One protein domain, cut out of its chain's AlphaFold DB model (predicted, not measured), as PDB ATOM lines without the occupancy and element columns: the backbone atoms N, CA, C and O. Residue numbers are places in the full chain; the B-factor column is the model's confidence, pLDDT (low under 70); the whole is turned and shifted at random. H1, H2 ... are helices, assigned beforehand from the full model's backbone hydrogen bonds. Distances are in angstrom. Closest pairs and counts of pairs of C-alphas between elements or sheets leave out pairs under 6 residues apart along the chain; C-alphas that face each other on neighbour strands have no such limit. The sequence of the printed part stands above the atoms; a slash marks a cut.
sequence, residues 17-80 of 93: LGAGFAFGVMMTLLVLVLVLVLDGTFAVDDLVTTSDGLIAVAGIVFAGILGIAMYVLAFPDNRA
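This is residues 17 to 80 of the 93 residues of an uncharacterized protein of Halorhabdus utahensis (strain DSM 12940 / JCM 11049 / AX-2) (UniProt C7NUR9). What shape would a reader see first? Two long helices, H1 and H3, lie side by side and run opposite ways at a shallow tilt; at one end a loop and the short helix H2 join them, and past the far end of H3 residues 75 to 80, of which 76 to 79 belong to the short helix H4, stick out. What is it made of, and how large is it? The printed part has 64 residues with four named helices, in the order H1, H2, H3, H4, and no named strand: the class is all helix. It is loose, with a radius of gyration of the C-alphas of 14.5 A, and its outline is a rod of 47 by 19 by 11 A.

How do the two longest helices stand to each other? H1, residues 17 to 38, and H3, residues 51 to 74, touch, with 30 pairs of C-alphas within 8 A; the closest are those of Ala 19 and Gly 67, 4.2 A apart. Their lines stand at a shallow tilt of 26 degrees, opposite ways. Where are the two short helices? H2, residues 46 to 49, touches H3 only at the corner by their link, beside residues 53 to 57 of H3 alone; the closest C-alphas are those of Leu 47 and Gly 53, 3.8 A apart. H4, residues 76 to 79, is close to H3 but not clearly touching, the closest C-alphas being those of Leu 73 and Arg 79, 5.8 A apart. Which helices stay apart? H1 is apart from H2 and from H4, and H2 is apart from H4. What do the backbones show? In H1 and H3 every O i to N i+4 pair is within hydrogen-bond range. H2 and H4 are too short for such a pair; their single O i to N i+3 pair is within range in H4 but not in H2.

Where does H1 run? It begins at C-alpha 17, (235.669, 257.562, 127.230), and ends at C-alpha 38, (261.541, 248.648, 142.415), 31.3 A from first to last C-alpha. Where do the later helices lie? H2 runs from Asp 46 to Thr 49. H3, the longest, runs 34.2 A from C-alpha 51 at (246.689, 237.425, 148.577) to C-alpha 74, and H4 ends at C-alpha 79, (227.415, 246.154, 118.346).

How far does it reach? The two C-alphas farthest apart, those of Gly 40 and Ala 80, are 48.4 A apart. Is it continuous? The printed part has no cut; the link from H1 to H2 is short, and those from H2 to H3 and from H3 to H4 are tight. How confident is the model? The mean pLDDT of the printed part is 92.4, and residues 76 to 80 are under 70.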
ATOM      1  N   LEU A  17     235.300 256.887 125.989       92.12
ATOM      2  CA  LEU A  17     235.669 257.562 127.230       92.12
ATOM      3  C   LEU A  17     235.794 256.558 128.386       92.12
ATOM      4  O   LEU A  17     236.796 256.570 129.102       92.12
ATOM      5  N   GLY A  18     234.815 255.662 128.535       92.88
ATOM      6  CA  GLY A  18     234.842 254.591 129.533       92.88
ATOM      7  C   GLY A  18     236.011 253.625 129.327       92.88
ATOM      8  O   GLY A  18     236.713 253.294 130.283       92.88
ATOM      9  N   ALA A  19     236.285 253.242 128.078       93.81
ATOM     10  CA  ALA A  19     237.425 252.405 127.724       93.81
ATOM     11  C   ALA A  19     238.753 253.080 128.087       93.81
ATOM     12  O   ALA A  19     239.607 252.467 128.727       93.81
ATOM     13  N   GLY A  20     238.909 254.359 127.732       93.75
ATOM     14  CA  GLY A  20     240.089 255.151 128.072       93.75
ATOM     15  C   GLY A  20     240.304 255.254 129.582       93.75
ATOM     16  O   GLY A  20     241.427 255.076 130.051       93.75
ATOM     17  N   PHE A  21     239.233 255.457 130.355       96.50
ATOM     18  CA  PHE A  21     239.294 255.440 131.816       96.50
ATOM     19  C   PHE A  21     239.756 254.078 132.354       96.50
ATOM     20  O   PHE A  21     240.693 254.025 133.150       96.50
ATOM     21  N   ALA A  22     239.153 252.978 131.898       97.38
ATOM     22  CA  ALA A  22     239.504 251.633 132.349       97.38
ATOM     23  C   ALA A  22     240.960 251.264 132.010       97.38
ATOM     24  O   ALA A  22     241.680 250.743 132.864       97.38
ATOM     25  N   PHE A  23     241.439 251.612 130.811       96.94
ATOM     26  CA  PHE A  23     242.852 251.458 130.454       96.94
ATOM     27  C   PHE A  23     243.770 252.355 131.286       96.94
ATOM     28  O   PHE A  23     244.858 251.925 131.667       96.94
ATOM     29  N   GLY A  24     243.331 253.570 131.618       97.62
ATOM     30  CA  GLY A  24     244.036 254.453 132.543       97.62
ATOM     31  C   GLY A  24     244.210 253.817 133.924       97.62
ATOM     32  O   GLY A  24     245.325 253.780 134.434       97.62
ATOM     33  N   VAL A  25     243.142 253.249 134.494       97.94
ATOM     34  CA  VAL A  25     243.186 252.520 135.777       97.94
ATOM     35  C   VAL A  25     244.108 251.303 135.697       97.94
ATOM     36  O   VAL A  25     244.923 251.082 136.587       97.94
ATOM     37  N   MET A  26     244.030 250.524 134.617       97.88
ATOM     38  CA  MET A  26     244.937 249.395 134.396       97.88
ATOM     39  C   MET A  26     246.404 249.855 134.389       97.88
ATOM     40  O   MET A  26     247.251 249.241 135.038       97.88
ATOM     41  N   MET A  27     246.703 250.953 133.690       98.19
ATOM     42  CA  MET A  27     248.053 251.505 133.600       98.19
ATOM     43  C   MET A  27     248.554 252.020 134.952       98.19
ATOM     44  O   MET A  27     249.700 251.759 135.316       98.19
ATOM     45  N   THR A  28     247.721 252.717 135.726       98.12
ATOM     46  CA  THR A  28     248.128 253.208 137.051       98.12
ATOM     47  C   THR A  28     248.380 252.066 138.029       98.12
ATOM     48  O   THR A  28     249.345 252.138 138.787       98.12
ATOM     49  N   LEU A  29     247.595 250.985 137.978       97.62
ATOM     50  CA  LEU A  29     247.846 249.780 138.774       97.62
ATOM     51  C   LEU A  29     249.148 249.075 138.368       97.62
ATOM     52  O   LEU A  29     249.920 248.682 139.240       97.62
ATOM     53  N   LEU A  30     249.437 248.964 137.066       97.88
ATOM     54  CA  LEU A  30     250.709 248.412 136.580       97.88
ATOM     55  C   LEU A  30     251.907 249.231 137.072       97.88
ATOM     56  O   LEU A  30     252.890 248.667 137.550       97.88
ATOM     57  N   VAL A  31     251.816 250.560 136.986       98.19
ATOM     58  CA  VAL A  31     252.865 251.462 137.477       98.19
ATOM     59  C   VAL A  31     253.015 251.352 138.993       98.19
ATOM     60  O   VAL A  31     254.141 251.311 139.478       98.19
ATOM     61  N   LEU A  32     251.915 251.253 139.744       96.25
ATOM     62  CA  LEU A  32     251.959 251.063 141.193       96.25
ATOM     63  C   LEU A  32     252.715 249.783 141.568       96.25
ATOM     64  O   LEU A  32     253.636 249.841 142.379       96.25
ATOM     65  N   VAL A  33     252.373 248.649 140.948       96.31
ATOM     66  CA  VAL A  33     253.064 247.371 141.186       96.31
ATOM     67  C   VAL A  33     254.545 247.479 140.822       96.31
ATOM     68  O   VAL A  33     255.397 247.048 141.594       96.31
ATOM     69  N   LEU A  34     254.868 248.108 139.687       96.88
ATOM     70  CA  LEU A  34     256.253 248.326 139.273       96.88
ATOM     71  C   LEU A  34     257.040 249.135 140.314       96.88
ATOM     72  O   LEU A  34     258.151 248.751 140.665       96.88
ATOM     73  N   VAL A  35     256.473 250.230 140.823       97.62
ATOM     74  CA  VAL A  35     257.122 251.075 141.839       97.62
ATOM     75  C   VAL A  35     257.339 250.304 143.140       97.62
ATOM     76  O   VAL A  35     258.432 250.360 143.693       97.62
ATOM     77  N   LEU A  36     256.343 249.540 143.596       95.44
ATOM     78  CA  LEU A  36     256.448 248.726 144.812       95.44
ATOM     79  C   LEU A  36     257.555 247.669 144.714       95.44
ATOM     80  O   LEU A  36     258.271 247.434 145.689       95.44
ATOM     81  N   VAL A  37     257.718 247.063 143.535       95.75
ATOM     82  CA  VAL A  37     258.793 246.099 143.269       95.75
ATOM     83  C   VAL A  37     260.159 246.783 143.233       95.75
ATOM     84  O   VAL A  37     261.112 246.289 143.832       95.75
ATOM     85  N   LEU A  38     260.272 247.926 142.551       96.81
ATOM     86  CA  LEU A  38     261.541 248.648 142.415       96.81
ATOM     87  C   LEU A  38     262.044 249.237 143.739       96.81
ATOM     88  O   LEU A  38     263.254 249.299 143.946       96.81
ATOM     89  N   ASP A  39     261.138 249.644 144.627       96.62
ATOM     90  CA  ASP A  39     261.466 250.155 145.965       96.62
ATOM     91  C   ASP A  39     261.721 249.028 146.991       96.62
ATOM     92  O   ASP A  39     262.096 249.280 148.132       96.62
ATOM     93  N   GLY A  40     261.532 247.761 146.602       93.75
ATOM     94  CA  GLY A  40     261.746 246.599 147.470       93.75
ATOM     95  C   GLY A  40     260.650 246.374 148.515       93.75
ATOM     96  O   GLY A  40     260.791 245.496 149.364       93.75
ATOM     97  N   THR A  41     259.548 247.126 148.440       93.19
ATOM     98  CA  THR A  41     258.359 246.926 149.285       93.19
ATOM     99  C   THR A  41     257.640 245.615 148.944       93.19
ATOM    100  O   THR A  41     256.983 245.033 149.803       93.19
ATOM    101  N   PHE A  42     257.764 245.141 147.701       93.19
ATOM    102  CA  PHE A  42     257.082 243.944 147.216       93.19
ATOM    103  C   PHE A  42     258.042 243.057 146.417       93.19
ATOM    104  O   PHE A  42     258.702 243.545 145.495       93.19
ATOM    105  N   ALA A  43     258.145 241.763 146.731       93.62
ATOM    106  CA  ALA A  43     258.942 240.861 145.905       93.62
ATOM    107  C   ALA A  43     258.165 240.467 144.640       93.62
ATOM    108  O   ALA A  43     256.939 240.400 144.631       93.62
ATOM    109  N   VAL A  44     258.874 240.152 143.551       92.56
ATOM    110  CA  VAL A  44     258.223 239.699 142.306       92.56
ATOM    111  C   VAL A  44     257.446 238.396 142.522       92.56
ATOM    112  O   VAL A  44     256.377 238.221 141.948       92.56
ATOM    113  N   ASP A  45     257.965 237.500 143.366       93.31
ATOM    114  CA  ASP A  45     257.294 236.240 143.707       93.31
ATOM    115  C   ASP A  45     255.978 236.481 144.471       93.31
ATOM    116  O   ASP A  45     254.994 235.765 144.281       93.31
ATOM    117  N   ASP A  46     255.908 237.567 145.247       93.31
ATOM    118  CA  ASP A  46     254.722 237.910 146.032       93.31
ATOM    119  C   ASP A  46     253.508 238.238 145.151       93.31
ATOM    120  O   ASP A  46     252.377 238.102 145.619       93.31
ATOM    121  N   LEU A  47     253.698 238.589 143.866       91.50
ATOM    122  CA  LEU A  47     252.595 238.851 142.924       91.50
ATOM    123  C   LEU A  47     251.663 237.647 142.755       91.50
ATOM    124  O   LEU A  47     250.489 237.835 142.437       91.50
ATOM    125  N   VAL A  48     252.175 236.426 142.921       94.06
ATOM    126  CA  VAL A  48     251.413 235.192 142.665       94.06
ATOM    127  C   VAL A  48     251.303 234.280 143.881       94.06
ATOM    128  O   VAL A  48     250.481 233.364 143.872       94.06
ATOM    129  N   THR A  49     252.094 234.517 144.926       94.50
ATOM    130  CA  THR A  49     252.090 233.700 146.148       94.50
ATOM    131  C   THR A  49     251.296 234.331 147.290       94.50
ATOM    132  O   THR A  49     250.841 233.610 148.180       94.50
ATOM    133  N   THR A  50     251.081 235.651 147.264       94.94
ATOM    134  CA  THR A  50     250.353 236.373 148.316       94.94
ATOM    135  C   THR A  50     248.958 236.795 147.869       94.94
ATOM    136  O   THR A  50     248.703 237.050 146.689       94.94
ATOM    137  N   SER A  51     248.039 236.913 148.832       95.88
ATOM    138  CA  SER A  51     246.689 237.425 148.577       95.88
ATOM    139  C   SER A  51     246.713 238.838 147.994       95.88
ATOM    140  O   SER A  51     245.977 239.114 147.051       95.88
ATOM    141  N   ASP A  52     247.576 239.716 148.512       93.25
ATOM    142  CA  ASP A  52     247.672 241.109 148.065       93.25
ATOM    143  C   ASP A  52     248.161 241.199 146.614       93.25
ATOM    144  O   ASP A  52     247.587 241.933 145.805       93.25
ATOM    145  N   GLY A  53     249.162 240.388 146.253       93.88
ATOM    146  CA  GLY A  53     249.648 240.269 144.879       93.88
ATOM    147  C   GLY A  53     248.569 239.773 143.922       93.88
ATOM    148  O   GLY A  53     248.319 240.397 142.887       93.88
ATOM    149  N   LEU A  54     247.854 238.711 144.305       96.56
ATOM    150  CA  LEU A  54     246.755 238.166 143.509       96.56
ATOM    151  C   LEU A  54     245.612 239.172 143.326       96.56
ATOM    152  O   LEU A  54     245.052 239.255 142.234       96.56
ATOM    153  N   ILE A  55     245.283 239.963 144.351       96.19
ATOM    154  CA  ILE A  55     244.275 241.032 144.262       96.19
ATOM    155  C   ILE A  55     244.724 242.112 143.274       96.19
ATOM    156  O   ILE A  55     243.927 242.532 142.430       96.19
ATOM    157  N   ALA A  56     245.985 242.544 143.336       95.38
ATOM    158  CA  ALA A  56     246.523 243.533 142.407       95.38
ATOM    159  C   ALA A  56     246.476 243.027 140.957       95.38
ATOM    160  O   ALA A  56     245.973 243.723 140.070       95.38
ATOM    161  N   VAL A  57     246.918 241.788 140.719       96.56
ATOM    162  CA  VAL A  57     246.862 241.141 139.400       96.56
ATOM    163  C   VAL A  57     245.418 241.015 138.914       96.56
ATOM    164  O   VAL A  57     245.123 241.371 137.771       96.56
ATOM    165  N   ALA A  58     244.495 240.578 139.773       97.25
ATOM    166  CA  ALA A  58     243.079 240.478 139.434       97.25
ATOM    167  C   ALA A  58     242.482 241.844 139.064       97.25
ATOM    168  O   ALA A  58     241.748 241.938 138.082       97.25
ATOM    169  N   GLY A  59     242.833 242.908 139.792       97.50
ATOM    170  CA  GLY A  59     242.402 244.275 139.497       97.50
ATOM    171  C   GLY A  59     242.908 244.782 138.144       97.50
ATOM    172  O   GLY A  59     242.132 245.345 137.371       97.50
ATOM    173  N   ILE A  60     244.180 244.527 137.822       97.88
ATOM    174  CA  ILE A  60     244.779 244.873 136.522       97.88
ATOM    175  C   ILE A  60     244.051 244.146 135.390       97.88
ATOM    176  O   ILE A  60     243.618 244.775 134.423       97.88
ATOM    177  N   VAL A  61     243.882 242.828 135.520       97.88
ATOM    178  CA  VAL A  61     243.206 242.004 134.509       97.88
ATOM    179  C   VAL A  61     241.755 242.446 134.337       97.88
ATOM    180  O   VAL A  61     241.293 242.605 133.210       97.88
ATOM    181  N   PHE A  62     241.045 242.707 135.433       97.62
ATOM    182  CA  PHE A  62     239.663 243.173 135.406       97.62
ATOM    183  C   PHE A  62     239.520 244.521 134.690       97.62
ATOM    184  O   PHE A  62     238.682 244.654 133.797       97.62
ATOM    185  N   ALA A  63     240.368 245.500 135.019       97.44
ATOM    186  CA  ALA A  63     240.380 246.798 134.347       97.44
ATOM    187  C   ALA A  63     240.677 246.658 132.844       97.44
ATOM    188  O   ALA A  63     240.011 247.289 132.022       97.44
ATOM    189  N   GLY A  64     241.611 245.775 132.476       97.00
ATOM    190  CA  GLY A  64     241.905 245.445 131.082       97.00
ATOM    191  C   GLY A  64     240.708 244.840 130.346       97.00
ATOM    192  O   GLY A  64     240.379 245.286 129.248       97.00
ATOM    193  N   ILE A  65     240.010 243.877 130.957       96.94
ATOM    194  CA  ILE A  65     238.805 243.259 130.381       96.94
ATOM    195  C   ILE A  65     237.719 244.310 130.148       96.94
ATOM    196  O   ILE A  65     237.143 244.354 129.062       96.94
ATOM    197  N   LEU A  66     237.452 245.174 131.132       95.75
ATOM    198  CA  LEU A  66     236.459 246.240 130.987       95.75
ATOM    199  C   LEU A  66     236.850 247.243 129.899       95.75
ATOM    200  O   LEU A  66     236.007 247.602 129.077       95.75
ATOM    201  N   GLY A  67     238.118 247.656 129.856       94.19
ATOM    202  CA  GLY A  67     238.632 248.555 128.824       94.19
ATOM    203  C   GLY A  67     238.480 247.967 127.425       94.19
ATOM    204  O   GLY A  67     237.948 248.631 126.536       94.19
ATOM    205  N   ILE A  68     238.863 246.700 127.239       94.06
ATOM    206  CA  ILE A  68     238.709 245.985 125.966       94.06
ATOM    207  C   ILE A  68     237.231 245.854 125.599       94.06
ATOM    208  O   ILE A  68     236.871 246.141 124.461       94.06
ATOM    209  N   ALA A  69     236.365 245.461 126.537       91.81
ATOM    210  CA  ALA A  69     234.938 245.307 126.273       91.81
ATOM    211  C   ALA A  69     234.311 246.625 125.800       91.81
ATOM    212  O   ALA A  69     233.643 246.650 124.771       91.81
ATOM    213  N   MET A  70     234.579 247.732 126.499       90.94
ATOM    214  CA  MET A  70     234.074 249.053 126.118       90.94
ATOM    215  C   MET A  70     234.674 249.537 124.793       90.94
ATOM    216  O   MET A  70     233.951 250.084 123.964       90.94
ATOM    217  N   TYR A  71     235.967 249.298 124.558       89.25
ATOM    218  CA  TYR A  71     236.640 249.666 123.311       89.25
ATOM    219  C   TYR A  71     236.070 248.913 122.109       89.25
ATOM    220  O   TYR A  71     235.754 249.518 121.092       89.25
ATOM    221  N   VAL A  72     235.899 247.596 122.231       88.50
ATOM    222  CA  VAL A  72     235.321 246.756 121.177       88.50
ATOM    223  C   VAL A  72     233.874 247.155 120.916       88.50
ATOM    224  O   VAL A  72     233.480 247.304 119.761       88.50
ATOM    225  N   LEU A  73     233.095 247.379 121.976       87.44
ATOM    226  CA  LEU A  73     231.726 247.857 121.842       87.44
ATOM    227  C   LEU A  73     231.665 249.253 121.239       87.44
ATOM    228  O   LEU A  73     230.662 249.552 120.619       87.44
ATOM    229  N   ALA A  74     232.688 250.101 121.340       84.06
ATOM    230  CA  ALA A  74     232.646 251.417 120.714       84.06
ATOM    231  C   ALA A  74     232.461 251.349 119.187       84.06
ATOM    232  O   ALA A  74     231.852 252.259 118.626       84.06
ATOM    233  N   PHE A  75     232.891 250.268 118.528       82.81
ATOM    234  CA  PHE A  75     232.761 250.113 117.081       82.81
ATOM    235  C   PHE A  75     231.388 249.543 116.675       82.81
ATOM    236  O   PHE A  75     230.963 248.508 117.200       82.81
ATOM    237  N   PRO A  76     230.691 250.177 115.714       67.56
ATOM    238  CA  PRO A  76     229.331 249.800 115.326       67.56
ATOM    239  C   PRO A  76     229.235 248.377 114.753       67.56
ATOM    240  O   PRO A  76     228.255 247.682 115.030       67.56
ATOM    241  N   ASP A  77     230.271 247.904 114.052       68.00
ATOM    242  CA  ASP A  77     230.332 246.545 113.489       68.00
ATOM    243  C   ASP A  77     230.254 245.456 114.575       68.00
ATOM    244  O   ASP A  77     229.664 244.395 114.366       68.00
ATOM    245  N   ASN A  78     230.776 245.735 115.773       68.75
ATOM    246  CA  ASN A  78     230.757 244.810 116.905       68.75
ATOM    247  C   ASN A  78     229.462 244.893 117.731       68.75
ATOM    248  O   ASN A  78     229.089 243.905 118.368       68.75
ATOM    249  N   ARG A  79     228.735 246.021 117.692       59.53
ATOM    250  CA  ARG A  79     227.415 246.154 118.346       59.53
ATOM    251  C   ARG A  79     226.307 245.422 117.609       59.53
ATOM    252  O   ARG A  79     225.364 244.972 118.244       59.53
ATOM    253  N   ALA A  80     226.415 245.254 116.292       58.75
ATOM    254  CA  ALA A  80     225.418 244.509 115.522       58.75
ATOM    255  C   ALA A  80     225.264 243.049 115.999       58.75
ATOM    256  O   ALA A  80     224.216 242.437 115.803       58.75
TER     257      ALA A  80